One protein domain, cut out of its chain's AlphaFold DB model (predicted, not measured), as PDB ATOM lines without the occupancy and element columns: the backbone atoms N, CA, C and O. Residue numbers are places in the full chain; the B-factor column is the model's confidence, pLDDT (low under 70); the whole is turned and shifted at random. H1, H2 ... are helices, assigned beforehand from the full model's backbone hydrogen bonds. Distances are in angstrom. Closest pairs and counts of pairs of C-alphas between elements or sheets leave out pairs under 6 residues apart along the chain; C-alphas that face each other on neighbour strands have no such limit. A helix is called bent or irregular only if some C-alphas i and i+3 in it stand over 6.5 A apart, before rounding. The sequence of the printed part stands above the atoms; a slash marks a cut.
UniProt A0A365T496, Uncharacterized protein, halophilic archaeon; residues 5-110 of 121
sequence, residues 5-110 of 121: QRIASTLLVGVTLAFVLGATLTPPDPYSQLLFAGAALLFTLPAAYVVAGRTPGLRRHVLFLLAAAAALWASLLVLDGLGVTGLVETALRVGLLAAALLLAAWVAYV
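Overview. This is residues 5 to 110 of the 121 residues of an uncharacterized protein of halophilic archaeon (UniProt A0A365T496). Four helices run up and down in an elongated bundle made of two helical hairpins, H1 with H2 and H3 with H4. H3 and H4 lie side by side and almost exactly parallel in line, while the kinked H2 crosses H1 at a slant and reaches H3 only with its last residues, which leaves the two hairpins loosely joined. The printed part has 106 residues with four named helices, H1, H2, H3 and H4 in that order, and no named strand; the class is all helix. The whole is compact, with a radius of gyration of the C-alphas of 14.4 A, and spans 44 by 28 by 17 A.

Along the chain. H1 is residues 5 to 25, 29.7 A from first to last C-alpha, and its C-alpha 5 is at (-72.852, 23.890, 21.470). H2 is residues 30 to 51, 28.0 A long. It has a kink of 48 degrees near residue 41 and is neither bent nor irregular, but only just: C-alphas 42 and 45 are 6.1 A apart. H3, residues 56 to 84, is the longest helix at 42.0 A, with C-alpha 56 at (-71.464, 40.242, 14.240). H4 is residues 87 to 109, 32.6 A long, with C-alpha 109 at (-81.617, 40.351, 12.736).

Arrangement. The four helices form an up and down bundle, each running against the one before it. H1 and H2, a hairpin, touch at a steep tilt of 41 degrees, opposite ways; their closest C-alphas, those of Gly 14 and Leu 45, are 4.5 A apart. H2 and H3, also a hairpin, touch at a shallow tilt of 28 degrees, opposite ways, through residues 47 to 51 of H2 and 58 to 63 of H3 alone; the closest C-alphas, of Val 51 and Arg 59, are 4.5 A apart. H3 and H4, a third hairpin, touch at a shallow tilt of 1 degree, opposite ways, with the C-alphas of Gly 81 and Thr 90 closest at 5.5 A. H1 and H4 are close but not clearly touching, the C-alphas of Thr 24 and Leu 96 being closest at 7.0 A. H1 and H3 are near each other, and H2 and H4 are apart. In H1 and H4 every O i to N i+4 pair is within hydrogen-bond range; in H2 it is 15 of 18 and in H3 24 of 25.

Size, cuts and confidence. The two C-alphas farthest apart, of Gln 5 and Gly 83, are 46.4 A from each other. The printed part has no cut, and its three links between helices are tight. The mean pLDDT of the printed part is 71.8; it is under 70 at residue 51 and at residues 53 to 65, 67 to 85 and 88 to 110.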
ATOM      1  N   GLN A   5     -71.701  23.053  21.808       80.06
ATOM      2  CA  GLN A   5     -72.852  23.890  21.470       80.06
ATOM      3  C   GLN A   5     -72.690  24.597  20.115       80.06
ATOM      4  O   GLN A   5     -73.648  24.695  19.349       80.06
ATOM      5  N   ARG A   6     -71.473  25.045  19.775       76.56
ATOM      6  CA  ARG A   6     -71.188  25.695  18.488       76.56
ATOM      7  C   ARG A   6     -71.246  24.708  17.325       76.56
ATOM      8  O   ARG A   6     -71.780  25.049  16.273       76.56
ATOM      9  N   ILE A   7     -70.738  23.491  17.517       83.50
ATOM     10  CA  ILE A   7     -70.824  22.418  16.515       83.50
ATOM     11  C   ILE A   7     -72.287  22.031  16.293       83.50
ATOM     12  O   ILE A   7     -72.737  22.013  15.151       83.50
ATOM     13  N   ALA A   8     -73.044  21.810  17.371       83.88
ATOM     14  CA  ALA A   8     -74.462  21.469  17.295       83.88
ATOM     15  C   ALA A   8     -75.277  22.552  16.568       83.88
ATOM     16  O   ALA A   8     -76.046  22.239  15.665       83.88
ATOM     17  N   SER A   9     -75.043  23.828  16.892       79.06
ATOM     18  CA  SER A   9     -75.720  24.956  16.232       79.06
ATOM     19  C   SER A   9     -75.354  25.061  14.748       79.06
ATOM     20  O   SER A   9     -76.221  25.283  13.909       79.06
ATOM     21  N   THR A  10     -74.076  24.852  14.410       84.00
ATOM     22  CA  THR A  10     -73.590  24.851  13.020       84.00
ATOM     23  C   THR A  10     -74.241  23.736  12.207       84.00
ATOM     24  O   THR A  10     -74.706  23.980  11.096       84.00
ATOM     25  N   LEU A  11     -74.283  22.521  12.759       85.81
ATOM     26  CA  LEU A  11     -74.894  21.368  12.104       85.81
ATOM     27  C   LEU A  11     -76.393  21.579  11.920       85.81
ATOM     28  O   LEU A  11     -76.887  21.383  10.817       85.81
ATOM     29  N   LEU A  12     -77.097  22.034  12.960       84.75
ATOM     30  CA  LEU A  12     -78.532  22.296  12.889       84.75
ATOM     31  C   LEU A  12     -78.843  23.311  11.781       84.75
ATOM     32  O   LEU A  12     -79.587  23.004  10.858       84.75
ATOM     33  N   VAL A  13     -78.211  24.488  11.819       81.06
ATOM     34  CA  VAL A  13     -78.457  25.555  10.837       81.06
ATOM     35  C   VAL A  13     -78.026  25.133   9.431       81.06
ATOM     36  O   VAL A  13     -78.775  25.330   8.475       81.06
ATOM     37  N   GLY A  14     -76.844  24.528   9.291       83.12
ATOM     38  CA  GLY A  14     -76.299  24.110   7.999       83.12
ATOM     39  C   GLY A  14     -77.129  23.016   7.329       83.12
ATOM     40  O   GLY A  14     -77.427  23.124   6.137       83.12
ATOM     41  N   VAL A  15     -77.545  21.996   8.089       86.12
ATOM     42  CA  VAL A  15     -78.386  20.898   7.590       86.12
ATOM     43  C   VAL A  15     -79.784  21.394   7.256       86.12
ATOM     44  O   VAL A  15     -80.278  21.093   6.172       86.12
ATOM     45  N   THR A  16     -80.406  22.200   8.122       82.56
ATOM     46  CA  THR A  16     -81.728  22.770   7.839       82.56
ATOM     47  C   THR A  16     -81.701  23.628   6.575       82.56
ATOM     48  O   THR A  16     -82.550  23.440   5.707       82.56
ATOM     49  N   LEU A  17     -80.706  24.508   6.411       80.19
ATOM     50  CA  LEU A  17     -80.561  25.312   5.192       80.19
ATOM     51  C   LEU A  17     -80.353  24.447   3.951       80.19
ATOM     52  O   LEU A  17     -80.998  24.687   2.938       80.19
ATOM     53  N   ALA A  18     -79.489  23.432   4.020       82.44
ATOM     54  CA  ALA A  18     -79.247  22.541   2.889       82.44
ATOM     55  C   ALA A  18     -80.510  21.779   2.481       82.44
ATOM     56  O   ALA A  18     -80.795  21.642   1.294       82.44
ATOM     57  N   PHE A  19     -81.285  21.316   3.461       82.25
ATOM     58  CA  PHE A  19     -82.514  20.574   3.215       82.25
ATOM     59  C   PHE A  19     -83.615  21.461   2.630       82.25
ATOM     60  O   PHE A  19     -84.302  21.042   1.701       82.25
ATOM     61  N   VAL A  20     -83.751  22.695   3.132       79.38
ATOM     62  CA  VAL A  20     -84.663  23.705   2.575       79.38
ATOM     63  C   VAL A  20     -84.258  24.047   1.146       79.38
ATOM     64  O   VAL A  20     -85.098  23.995   0.255       79.38
ATOM     65  N   LEU A  21     -82.973  24.317   0.896       79.56
ATOM     66  CA  LEU A  21     -82.477  24.586  -0.453       79.56
ATOM     67  C   LEU A  21     -82.759  23.410  -1.388       79.56
ATOM     68  O   LEU A  21     -83.341  23.624  -2.444       79.56
ATOM     69  N   GLY A  22     -82.457  22.176  -0.974       78.62
ATOM     70  CA  GLY A  22     -82.811  20.973  -1.728       78.62
ATOM     71  C   GLY A  22     -84.303  20.925  -2.058       78.62
ATOM     72  O   GLY A  22     -84.660  20.848  -3.224       78.62
ATOM     73  N   ALA A  23     -85.174  21.084  -1.057       75.44
ATOM     74  CA  ALA A  23     -86.628  21.052  -1.238       75.44
ATOM     75  C   ALA A  23     -87.151  22.136  -2.196       75.44
ATOM     76  O   ALA A  23     -88.146  21.927  -2.882       75.44
ATOM     77  N   THR A  24     -86.513  23.308  -2.209       76.50
ATOM     78  CA  THR A  24     -86.934  24.440  -3.051       76.50
ATOM     79  C   THR A  24     -86.367  24.411  -4.464       76.50
ATOM     80  O   THR A  24     -86.971  24.988  -5.367       76.50
ATOM     81  N   LEU A  25     -85.198  23.796  -4.656       74.44
ATOM     82  CA  LEU A  25     -84.442  23.863  -5.907       74.44
ATOM     83  C   LEU A  25     -84.585  22.609  -6.765       74.44
ATOM     84  O   LEU A  25     -84.243  22.656  -7.946       74.44
ATOM     85  N   THR A  26     -85.077  21.503  -6.206       76.88
ATOM     86  CA  THR A  26     -85.279  20.259  -6.950       76.88
ATOM     87  C   THR A  26     -86.749  19.944  -7.160       76.88
ATOM     88  O   THR A  26     -87.601  20.440  -6.421       76.88
ATOM     89  N   PRO A  27     -87.065  19.076  -8.136       75.31
ATOM     90  CA  PRO A  27     -88.373  18.445  -8.197       75.31
ATOM     91  C   PRO A  27     -88.735  17.795  -6.848       75.31
ATOM     92  O   PRO A  27     -87.836  17.444  -6.074       75.31
ATOM     93  N   PRO A  28     -90.039  17.637  -6.546       76.12
ATOM     94  CA  PRO A  28     -90.529  17.111  -5.273       76.12
ATOM     95  C   PRO A  28     -90.365  15.584  -5.179       76.12
ATOM     96  O   PRO A  28     -91.287  14.870  -4.785       76.12
ATOM     97  N   ASP A  29     -89.203  15.064  -5.569       84.00
ATOM     98  CA  ASP A  29     -88.816  13.678  -5.375       84.00
ATOM     99  C   ASP A  29     -87.695  13.584  -4.322       84.00
ATOM    100  O   ASP A  29     -86.738  14.365  -4.330       84.00
ATOM    101  N   PRO A  30     -87.782  12.615  -3.396       83.00
ATOM    102  CA  PRO A  30     -86.853  12.528  -2.274       83.00
ATOM    103  C   PRO A  30     -85.409  12.246  -2.713       83.00
ATOM    104  O   PRO A  30     -84.474  12.620  -2.007       83.00
ATOM    105  N   TYR A  31     -85.203  11.615  -3.875       87.31
ATOM    106  CA  TYR A  31     -83.867  11.307  -4.384       87.31
ATOM    107  C   TYR A  31     -83.139  12.561  -4.866       87.31
ATOM    108  O   TYR A  31     -82.020  12.815  -4.410       87.31
ATOM    109  N   SER A  32     -83.762  13.370  -5.728       80.06
ATOM    110  CA  SER A  32     -83.158  14.627  -6.185       80.06
ATOM    111  C   SER A  32     -82.946  15.595  -5.028       80.06
ATOM    112  O   SER A  32     -81.879  16.206  -4.933       80.06
ATOM    113  N   GLN A  33     -83.905  15.669  -4.099       82.19
ATOM    114  CA  GLN A  33     -83.800  16.515  -2.914       82.19
ATOM    115  C   GLN A  33     -82.594  16.140  -2.044       82.19
ATOM    116  O   GLN A  33     -81.858  17.028  -1.618       82.19
ATOM    117  N   LEU A  34     -82.357  14.847  -1.792       82.88
ATOM    118  CA  LEU A  34     -81.205  14.391  -1.005       82.88
ATOM    119  C   LEU A  34     -79.875  14.636  -1.725       82.88
ATOM    120  O   LEU A  34     -78.907  15.044  -1.083       82.88
ATOM    121  N   LEU A  35     -79.825  14.431  -3.042       83.00
ATOM    122  CA  LEU A  35     -78.643  14.717  -3.861       83.00
ATOM    123  C   LEU A  35     -78.265  16.202  -3.802       83.00
ATOM    124  O   LEU A  35     -77.112  16.544  -3.529       83.00
ATOM    125  N   PHE A  36     -79.242  17.089  -3.992       83.38
ATOM    126  CA  PHE A  36     -79.013  18.531  -3.917       83.38
ATOM    127  C   PHE A  36     -78.753  19.018  -2.501       83.38
ATOM    128  O   PHE A  36     -77.868  19.846  -2.318       83.38
ATOM    129  N   ALA A  37     -79.470  18.512  -1.496       81.31
ATOM    130  CA  ALA A  37     -79.193  18.846  -0.103       81.31
ATOM    131  C   ALA A  37     -77.767  18.421   0.278       81.31
ATOM    132  O   ALA A  37     -77.039  19.191   0.902       81.31
ATOM    133  N   GLY A  38     -77.324  17.241  -0.168       82.50
ATOM    134  CA  GLY A  38     -75.952  16.767  -0.002       82.50
ATOM    135  C   GLY A  38     -74.919  17.718  -0.610       82.50
ATOM    136  O   GLY A  38     -73.950  18.080   0.053       82.50
ATOM    137  N   ALA A  39     -75.149  18.188  -1.838       79.31
ATOM    138  CA  ALA A  39     -74.288  19.190  -2.470       79.31
ATOM    139  C   ALA A  39     -74.354  20.556  -1.759       79.31
ATOM    140  O   ALA A  39     -73.327  21.205  -1.555       79.31
ATOM    141  N   ALA A  40     -75.544  20.983  -1.329       82.50
ATOM    142  CA  ALA A  40     -75.764  22.251  -0.641       82.50
ATOM    143  C   ALA A  40     -75.052  22.308   0.717       82.50
ATOM    144  O   ALA A  40     -74.563  23.374   1.094       82.50
ATOM    145  N   LEU A  41     -74.905  21.173   1.415       81.44
ATOM    146  CA  LEU A  41     -74.159  21.082   2.677       81.44
ATOM    147  C   LEU A  41     -72.725  21.612   2.568       81.44
ATOM    148  O   LEU A  41     -72.234  22.208   3.525       81.44
ATOM    149  N   LEU A  42     -72.071  21.455   1.410       79.81
ATOM    150  CA  LEU A  42     -70.712  21.962   1.178       79.81
ATOM    151  C   LEU A  42     -70.622  23.487   1.312       79.81
ATOM    152  O   LEU A  42     -69.566  24.009   1.660       79.81
ATOM    153  N   PHE A  43     -71.726  24.193   1.073       79.94
ATOM    154  CA  PHE A  43     -71.800  25.650   1.145       79.94
ATOM    155  C   PHE A  43     -72.491  26.127   2.423       79.94
ATOM    156  O   PHE A  43     -72.061  27.108   3.036       79.94
ATOM    157  N   THR A  44     -73.534  25.424   2.872       81.75
ATOM    158  CA  THR A  44     -74.306  25.837   4.046       81.75
ATOM    159  C   THR A  44     -73.573  25.568   5.354       81.75
ATOM    160  O   THR A  44     -73.716  26.370   6.270       81.75
ATOM    161  N   LEU A  45     -72.757  24.511   5.467       80.19
ATOM    162  CA  LEU A  45     -71.995  24.232   6.692       80.19
ATOM    163  C   LEU A  45     -70.923  25.293   6.988       80.19
ATOM    164  O   LEU A  45     -70.908  25.804   8.111       80.19
ATOM    165  N   PRO A  46     -70.058  25.693   6.032       75.81
ATOM    166  CA  PRO A  46     -69.123  26.796   6.251       75.81
ATOM    167  C   PRO A  46     -69.839  28.103   6.591       75.81
ATOM    168  O   PRO A  46     -69.430  28.814   7.509       75.81
ATOM    169  N   ALA A  47     -70.941  28.403   5.898       75.94
ATOM    170  CA  ALA A  47     -71.711  29.609   6.158       75.94
ATOM    171  C   ALA A  47     -72.357  29.585   7.553       75.94
ATOM    172  O   ALA A  47     -72.237  30.554   8.302       75.94
ATOM    173  N   ALA A  48     -72.953  28.460   7.953       80.12
ATOM    174  CA  ALA A  48     -73.506  28.254   9.288       80.12
ATOM    175  C   ALA A  48     -72.428  28.354  10.374       80.12
ATOM    176  O   ALA A  48     -72.676  28.924  11.433       80.12
ATOM    177  N   TYR A  49     -71.213  27.873  10.108       77.00
ATOM    178  CA  TYR A  49     -70.093  27.963  11.046       77.00
ATOM    179  C   TYR A  49     -69.626  29.408  11.265       77.00
ATOM    180  O   TYR A  49     -69.257  29.789  12.385       77.00
ATOM    181  N   VAL A  50     -69.654  30.217  10.200       72.75
ATOM    182  CA  VAL A  50     -69.375  31.656  10.261       72.75
ATOM    183  C   VAL A  50     -70.491  32.400  10.991       72.75
ATOM    184  O   VAL A  50     -70.201  33.236  11.843       72.75
ATOM    185  N   VAL A  51     -71.753  32.060  10.722       69.81
ATOM    186  CA  VAL A  51     -72.922  32.624  11.418       69.81
ATOM    187  C   VAL A  51     -72.911  32.271  12.907       69.81
ATOM    188  O   VAL A  51     -73.208  33.125  13.734       69.81
ATOM    189  N   ALA A  52     -72.487  31.059  13.263       70.88
ATOM    190  CA  ALA A  52     -72.267  30.629  14.644       70.88
ATOM    191  C   ALA A  52     -70.980  31.218  15.270       70.88
ATOM    192  O   ALA A  52     -70.596  30.853  16.385       70.88
ATOM    193  N   GLY A  53     -70.244  32.064  14.544       66.00
ATOM    194  CA  GLY A  53     -69.103  32.823  15.044       66.00
ATOM    195  C   GLY A  53     -69.527  34.137  15.711       66.00
ATOM    196  O   GLY A  53     -70.486  34.779  15.301       66.00
ATOM    197  N   ARG A  54     -68.770  34.572  16.727       61.59
ATOM    198  CA  ARG A  54     -69.036  35.790  17.525       61.59
ATOM    199  C   ARG A  54     -68.695  37.116  16.829       61.59
ATOM    200  O   ARG A  54     -68.659  38.147  17.487       61.59
ATOM    201  N   THR A  55     -68.399  37.128  15.531       61.62
ATOM    202  CA  THR A  55     -68.125  38.372  14.799       61.62
ATOM    203  C   THR A  55     -69.408  38.866  14.126       61.62
ATOM    204  O   THR A  55     -69.716  38.434  13.011       61.62
ATOM    205  N   PRO A  56     -70.166  39.792  14.752       62.62
ATOM    206  CA  PRO A  56     -71.464  40.242  14.240       62.62
ATOM    207  C   PRO A  56     -71.362  40.843  12.834       62.62
ATOM    208  O   PRO A  56     -72.281  40.707  12.030       62.62
ATOM    209  N   GLY A  57     -70.214  41.444  12.497       65.25
ATOM    210  CA  GLY A  57     -69.927  41.911  11.143       65.25
ATOM    211  C   GLY A  57     -69.897  40.768  10.126       65.25
ATOM    212  O   GLY A  57     -70.607  40.820   9.128       65.25
ATOM    213  N   LEU A  58     -69.131  39.706  10.388       64.56
ATOM    214  CA  LEU A  58     -68.952  38.596   9.446       64.56
ATOM    215  C   LEU A  58     -70.250  37.795   9.255       64.56
ATOM    216  O   LEU A  58     -70.595  37.450   8.127       64.56
ATOM    217  N   ARG A  59     -71.017  37.589  10.338       66.88
ATOM    218  CA  ARG A  59     -72.353  36.967  10.306       66.88
ATOM    219  C   ARG A  59     -73.298  37.704   9.355       66.88
ATOM    220  O   ARG A  59     -73.914  37.070   8.504       66.88
ATOM    221  N   ARG A  60     -73.377  39.037   9.451       66.69
ATOM    222  CA  ARG A  60     -74.231  39.859   8.573       66.69
ATOM    223  C   ARG A  60     -73.813  39.767   7.106       66.69
ATOM    224  O   ARG A  60     -74.678  39.631   6.251       66.69
ATOM    225  N   HIS A  61     -72.511  39.787   6.821       64.62
ATOM    226  CA  HIS A  61     -72.009  39.681   5.447       64.62
ATOM    227  C   HIS A  61     -72.273  38.299   4.846       64.62
ATOM    228  O   HIS A  61     -72.714  38.214   3.706       64.62
ATOM    229  N   VAL A  62     -72.068  37.216   5.600       66.81
ATOM    230  CA  VAL A  62     -72.354  35.859   5.109       66.81
ATOM    231  C   VAL A  62     -73.847  35.648   4.875       66.81
ATOM    232  O   VAL A  62     -74.221  35.092   3.846       66.81
ATOM    233  N   LEU A  63     -74.706  36.141   5.768       67.38
ATOM    234  CA  LEU A  63     -76.156  36.070   5.575       67.38
ATOM    235  C   LEU A  63     -76.613  36.919   4.387       67.38
ATOM    236  O   LEU A  63     -77.443  36.463   3.605       67.38
ATOM    237  N   PHE A  64     -76.026  38.102   4.199       66.81
ATOM    238  CA  PHE A  64     -76.267  38.928   3.019       66.81
ATOM    239  C   PHE A  64     -75.839  38.218   1.728       66.81
ATOM    240  O   PHE A  64     -76.610  38.185   0.776       66.81
ATOM    241  N   LEU A  65     -74.650  37.608   1.696       67.19
ATOM    242  CA  LEU A  65     -74.154  36.881   0.524       67.19
ATOM    243  C   LEU A  65     -75.000  35.643   0.211       67.19
ATOM    244  O   LEU A  65     -75.297  35.401  -0.954       67.19
ATOM    245  N   LEU A  66     -75.436  34.893   1.228       70.25
ATOM    246  CA  LEU A  66     -76.358  33.768   1.048       70.25
ATOM    247  C   LEU A  66     -77.713  34.230   0.502       70.25
ATOM    248  O   LEU A  66     -78.229  33.628  -0.437       70.25
ATOM    249  N   ALA A  67     -78.270  35.309   1.056       67.00
ATOM    250  CA  ALA A  67     -79.522  35.888   0.583       67.00
ATOM    251  C   ALA A  67     -79.395  36.399  -0.862       67.00
ATOM    252  O   ALA A  67     -80.256  36.123  -1.693       67.00
ATOM    253  N   ALA A  68     -78.296  37.082  -1.187       63.88
ATOM    254  CA  ALA A  68     -78.017  37.572  -2.533       63.88
ATOM    255  C   ALA A  68     -77.832  36.424  -3.537       63.88
ATOM    256  O   ALA A  68     -78.386  36.482  -4.633       63.88
ATOM    257  N   ALA A  69     -77.111  35.364  -3.163       66.25
ATOM    258  CA  ALA A  69     -76.933  34.181  -4.001       66.25
ATOM    259  C   ALA A  69     -78.266  33.459  -4.252       66.25
ATOM    260  O   ALA A  69     -78.569  33.117  -5.393       66.25
ATOM    261  N   ALA A  70     -79.092  33.291  -3.213       67.25
ATOM    262  CA  ALA A  70     -80.428  32.714  -3.344       67.25
ATOM    263  C   ALA A  70     -81.332  33.568  -4.249       67.25
ATOM    264  O   ALA A  70     -81.999  33.031  -5.132       67.25
ATOM    265  N   ALA A  71     -81.313  34.895  -4.079       62.22
ATOM    266  CA  ALA A  71     -82.073  35.826  -4.909       62.22
ATOM    267  C   ALA A  71     -81.636  35.773  -6.379       62.22
ATOM    268  O   ALA A  71     -82.481  35.652  -7.266       62.22
ATOM    269  N   LEU A  72     -80.327  35.807  -6.648       66.25
ATOM    270  CA  LEU A  72     -79.780  35.712  -8.001       66.25
ATOM    271  C   LEU A  72     -80.172  34.384  -8.661       66.25
ATOM    272  O   LEU A  72     -80.652  34.376  -9.791       66.25
ATOM    273  N   TRP A  73     -80.029  33.272  -7.941       64.00
ATOM    274  CA  TRP A  73     -80.379  31.950  -8.454       64.00
ATOM    275  C   TRP A  73     -81.872  31.822  -8.764       64.00
ATOM    276  O   TRP A  73     -82.260  31.348  -9.829       64.00
ATOM    277  N   ALA A  74     -82.731  32.307  -7.873       61.66
ATOM    278  CA  ALA A  74     -84.166  32.285  -8.109       61.66
ATOM    279  C   ALA A  74     -84.599  33.235  -9.232       61.66
ATOM    280  O   ALA A  74     -85.554  32.930  -9.941       61.66
ATOM    281  N   SER A  75     -83.862  34.324  -9.467       60.72
ATOM    282  CA  SER A  75     -84.057  35.175 -10.648       60.72
ATOM    283  C   SER A  75     -83.856  34.378 -11.941       60.72
ATOM    284  O   SER A  75     -84.656  34.503 -12.865       60.72
ATOM    285  N   LEU A  76     -82.839  33.508 -11.991       66.31
ATOM    286  CA  LEU A  76     -82.594  32.622 -13.137       66.31
ATOM    287  C   LEU A  76     -83.737  31.612 -13.322       66.31
ATOM    288  O   LEU A  76     -84.203  31.419 -14.439       66.31
ATOM    289  N   LEU A  77     -84.248  31.030 -12.232       62.91
ATOM    290  CA  LEU A  77     -85.381  30.093 -12.273       62.91
ATOM    291  C   LEU A  77     -86.700  30.753 -12.704       62.91
ATOM    292  O   LEU A  77     -87.534  30.095 -13.324       62.91
ATOM    293  N   VAL A  78     -86.909  32.028 -12.364       59.72
ATOM    294  CA  VAL A  78     -88.071  32.816 -12.806       59.72
ATOM    295  C   VAL A  78     -87.976  33.136 -14.295       59.72
ATOM    296  O   VAL A  78     -88.974  33.013 -15.002       59.72
ATOM    297  N   LEU A  79     -86.786  33.504 -14.782       62.75
ATOM    298  CA  LEU A  79     -86.548  33.731 -16.210       62.75
ATOM    299  C   LEU A  79     -86.806  32.460 -17.034       62.75
ATOM    300  O   LEU A  79     -87.398  32.548 -18.107       62.75
ATOM    301  N   ASP A  80     -86.438  31.293 -16.505       61.56
ATOM    302  CA  ASP A  80     -86.679  29.994 -17.144       61.56
ATOM    303  C   ASP A  80     -88.170  29.588 -17.085       61.56
ATOM    304  O   ASP A  80     -88.763  29.133 -18.068       61.56
ATOM    305  N   GLY A  81     -88.833  29.837 -15.948       56.19
ATOM    306  CA  GLY A  81     -90.250  29.516 -15.743       56.19
ATOM    307  C   GLY A  81     -91.223  30.368 -16.565       56.19
ATOM    308  O   GLY A  81     -92.242  29.859 -17.040       56.19
ATOM    309  N   LEU A  82     -90.873  31.636 -16.818       59.41
ATOM    310  CA  LEU A  82     -91.609  32.523 -17.727       59.41
ATOM    311  C   LEU A  82     -91.606  32.017 -19.181       59.41
ATOM    312  O   LEU A  82     -92.499  32.386 -19.942       59.41
ATOM    313  N   GLY A  83     -90.631  31.182 -19.558       60.97
ATOM    314  CA  GLY A  83     -90.507  30.619 -20.902       60.97
ATOM    315  C   GLY A  83     -91.134  29.234 -21.088       60.97
ATOM    316  O   GLY A  83     -91.615  28.948 -22.183       60.97
ATOM    317  N   VAL A  84     -91.128  28.372 -20.057       59.28
ATOM    318  CA  VAL A  84     -91.359  26.919 -20.243       59.28
ATOM    319  C   VAL A  84     -92.448  26.318 -19.342       59.28
ATOM    320  O   VAL A  84     -93.179  25.441 -19.797       59.28
ATOM    321  N   THR A  85     -92.596  26.758 -18.086       62.16
ATOM    322  CA  THR A  85     -93.414  26.041 -17.079       62.16
ATOM    323  C   THR A  85     -94.699  26.753 -16.642       62.16
ATOM    324  O   THR A  85     -95.583  26.140 -16.042       62.16
ATOM    325  N   GLY A  86     -94.873  28.025 -17.007       70.38
ATOM    326  CA  GLY A  86     -96.117  28.771 -16.806       70.38
ATOM    327  C   GLY A  86     -96.193  29.572 -15.497       70.38
ATOM    328  O   GLY A  86     -95.345  29.494 -14.604       70.38
ATOM    329  N   LEU A  87     -97.238  30.402 -15.389       71.44
ATOM    330  CA  LEU A  87     -97.368  31.440 -14.352       71.44
ATOM    331  C   LEU A  87     -97.492  30.892 -12.920       71.44
ATOM    332  O   LEU A  87     -96.978  31.508 -11.988       71.44
ATOM    333  N   VAL A  88     -98.156  29.747 -12.733       68.25
ATOM    334  CA  VAL A  88     -98.416  29.176 -11.397       68.25
ATOM    335  C   VAL A  88     -97.131  28.663 -10.751       68.25
ATOM    336  O   VAL A  88     -96.861  28.961  -9.588       68.25
ATOM    337  N   GLU A  89     -96.306  27.940 -11.507       65.94
ATOM    338  CA  GLU A  89     -95.031  27.424 -11.008       65.94
ATOM    339  C   GLU A  89     -94.048  28.565 -10.719       65.94
ATOM    340  O   GLU A  89     -93.364  28.568  -9.693       65.94
ATOM    341  N   THR A  90     -94.061  29.596 -11.565       68.38
ATOM    342  CA  THR A  90     -93.291  30.825 -11.348       68.38
ATOM    343  C   THR A  90     -93.708  31.521 -10.045       68.38
ATOM    344  O   THR A  90     -92.852  31.861  -9.230       68.38
ATOM    345  N   ALA A  91     -95.013  31.675  -9.793       69.00
ATOM    346  CA  ALA A  91     -95.524  32.292  -8.567       69.00
ATOM    347  C   ALA A  91     -95.149  31.497  -7.302       69.00
ATOM    348  O   ALA A  91     -94.752  32.092  -6.298       69.00
ATOM    349  N   LEU A  92     -95.210  30.161  -7.358       66.12
ATOM    350  CA  LEU A  92     -94.786  29.272  -6.268       66.12
ATOM    351  C   LEU A  92     -93.295  29.428  -5.942       66.12
ATOM    352  O   LEU A  92     -92.931  29.574  -4.774       66.12
ATOM    353  N   ARG A  93     -92.436  29.460  -6.969       65.94
ATOM    354  CA  ARG A  93     -90.985  29.649  -6.809       65.94
ATOM    355  C   ARG A  93     -90.648  31.025  -6.225       65.94
ATOM    356  O   ARG A  93     -89.818  31.113  -5.322       65.94
ATOM    357  N   VAL A  94     -91.332  32.083  -6.670       68.19
ATOM    358  CA  VAL A  94     -91.183  33.443  -6.116       68.19
ATOM    359  C   VAL A  94     -91.637  33.503  -4.654       68.19
ATOM    360  O   VAL A  94     -90.950  34.098  -3.824       68.19
ATOM    361  N   GLY A  95     -92.758  32.862  -4.313       68.81
ATOM    362  CA  GLY A  95     -93.258  32.798  -2.938       68.81
ATOM    363  C   GLY A  95     -92.297  32.073  -1.990       68.81
ATOM    364  O   GLY A  95     -91.989  32.584  -0.913       68.81
ATOM    365  N   LEU A  96     -91.765  30.921  -2.412       64.62
ATOM    366  CA  LEU A  96     -90.754  30.172  -1.656       64.62
ATOM    367  C   LEU A  96     -89.463  30.973  -1.466       64.62
ATOM    368  O   LEU A  96     -88.907  30.985  -0.368       64.62
ATOM    369  N   LEU A  97     -89.017  31.689  -2.500       66.75
ATOM    370  CA  LEU A  97     -87.860  32.574  -2.403       66.75
ATOM    371  C   LEU A  97     -88.084  33.683  -1.374       66.75
ATOM    372  O   LEU A  97     -87.234  33.908  -0.515       66.75
ATOM    373  N   ALA A  98     -89.221  34.376  -1.453       69.06
ATOM    374  CA  ALA A  98     -89.550  35.450  -0.524       69.06
ATOM    375  C   ALA A  98     -89.574  34.938   0.925       69.06
ATOM    376  O   ALA A  98     -89.012  35.580   1.813       69.06
ATOM    377  N   ALA A  99     -90.142  33.751   1.153       64.12
ATOM    378  CA  ALA A  99     -90.133  33.100   2.460       64.12
ATOM    379  C   ALA A  99     -88.706  32.781   2.938       64.12
ATOM    380  O   ALA A  99     -88.364  33.100   4.076       64.12
ATOM    381  N   ALA A 100     -87.853  32.218   2.077       65.12
ATOM    382  CA  ALA A 100     -86.464  31.907   2.416       65.12
ATOM    383  C   ALA A 100     -85.650  33.168   2.758       65.12
ATOM    384  O   ALA A 100     -84.904  33.174   3.739       65.12
ATOM    385  N   LEU A 101     -85.830  34.255   1.998       66.44
ATOM    386  CA  LEU A 101     -85.181  35.543   2.253       66.44
ATOM    387  C   LEU A 101     -85.644  36.165   3.573       66.44
ATOM    388  O   LEU A 101     -84.813  36.642   4.344       66.44
ATOM    389  N   LEU A 102     -86.947  36.127   3.863       68.12
ATOM    390  CA  LEU A 102     -87.492  36.603   5.135       68.12
ATOM    391  C   LEU A 102     -86.964  35.788   6.315       68.12
ATOM    392  O   LEU A 102     -86.607  36.364   7.338       68.12
ATOM    393  N   LEU A 103     -86.856  34.467   6.169       63.09
ATOM    394  CA  LEU A 103     -86.327  33.588   7.211       63.09
ATOM    395  C   LEU A 103     -84.833  33.843   7.453       63.09
ATOM    396  O   LEU A 103     -84.397  33.928   8.599       63.09
ATOM    397  N   ALA A 104     -84.058  34.044   6.383       64.69
ATOM    398  CA  ALA A 104     -82.649  34.417   6.472       64.69
ATOM    399  C   ALA A 104     -82.461  35.798   7.122       64.69
ATOM    400  O   ALA A 104     -81.600  35.957   7.989       64.69
ATOM    401  N   ALA A 105     -83.285  36.783   6.750       64.62
ATOM    402  CA  ALA A 105     -83.286  38.109   7.360       64.62
ATOM    403  C   ALA A 105     -83.673  38.043   8.843       64.62
ATOM    404  O   ALA A 105     -83.018  38.666   9.675       64.62
ATOM    405  N   TRP A 106     -84.676  37.240   9.194       63.56
ATOM    406  CA  TRP A 106     -85.061  37.003  10.581       63.56
ATOM    407  C   TRP A 106     -83.894  36.411  11.378       63.56
ATOM    408  O   TRP A 106     -83.478  37.005  12.363       63.56
ATOM    409  N   VAL A 107     -83.250  35.342  10.905       61.56
ATOM    410  CA  VAL A 107     -82.061  34.764  11.568       61.56
ATOM    411  C   VAL A 107     -80.895  35.767  11.662       61.56
ATOM    412  O   VAL A 107     -80.118  35.746  12.623       61.56
ATOM    413  N   ALA A 108     -80.759  36.671  10.690       63.00
ATOM    414  CA  ALA A 108     -79.725  37.706  10.693       63.00
ATOM    415  C   ALA A 108     -79.964  38.813  11.724       63.00
ATOM    416  O   ALA A 108     -78.992  39.320  12.291       63.00
ATOM    417  N   TYR A 109     -81.225  39.187  11.941       64.81
ATOM    418  CA  TYR A 109     -81.617  40.351  12.736       64.81
ATOM    419  C   TYR A 109     -82.315  40.016  14.052       64.81
ATOM    420  O   TYR A 109     -82.549  40.933  14.836       64.81
ATOM    421  N   VAL A 110     -82.608  38.741  14.333       66.19
ATOM    422  CA  VAL A 110     -82.971  38.303  15.683       66.19
ATOM    423  C   VAL A 110     -81.808  38.697  16.596       66.19
ATOM    424  O   VAL A 110     -80.684  38.224  16.371       66.19
TER     425      VAL A 110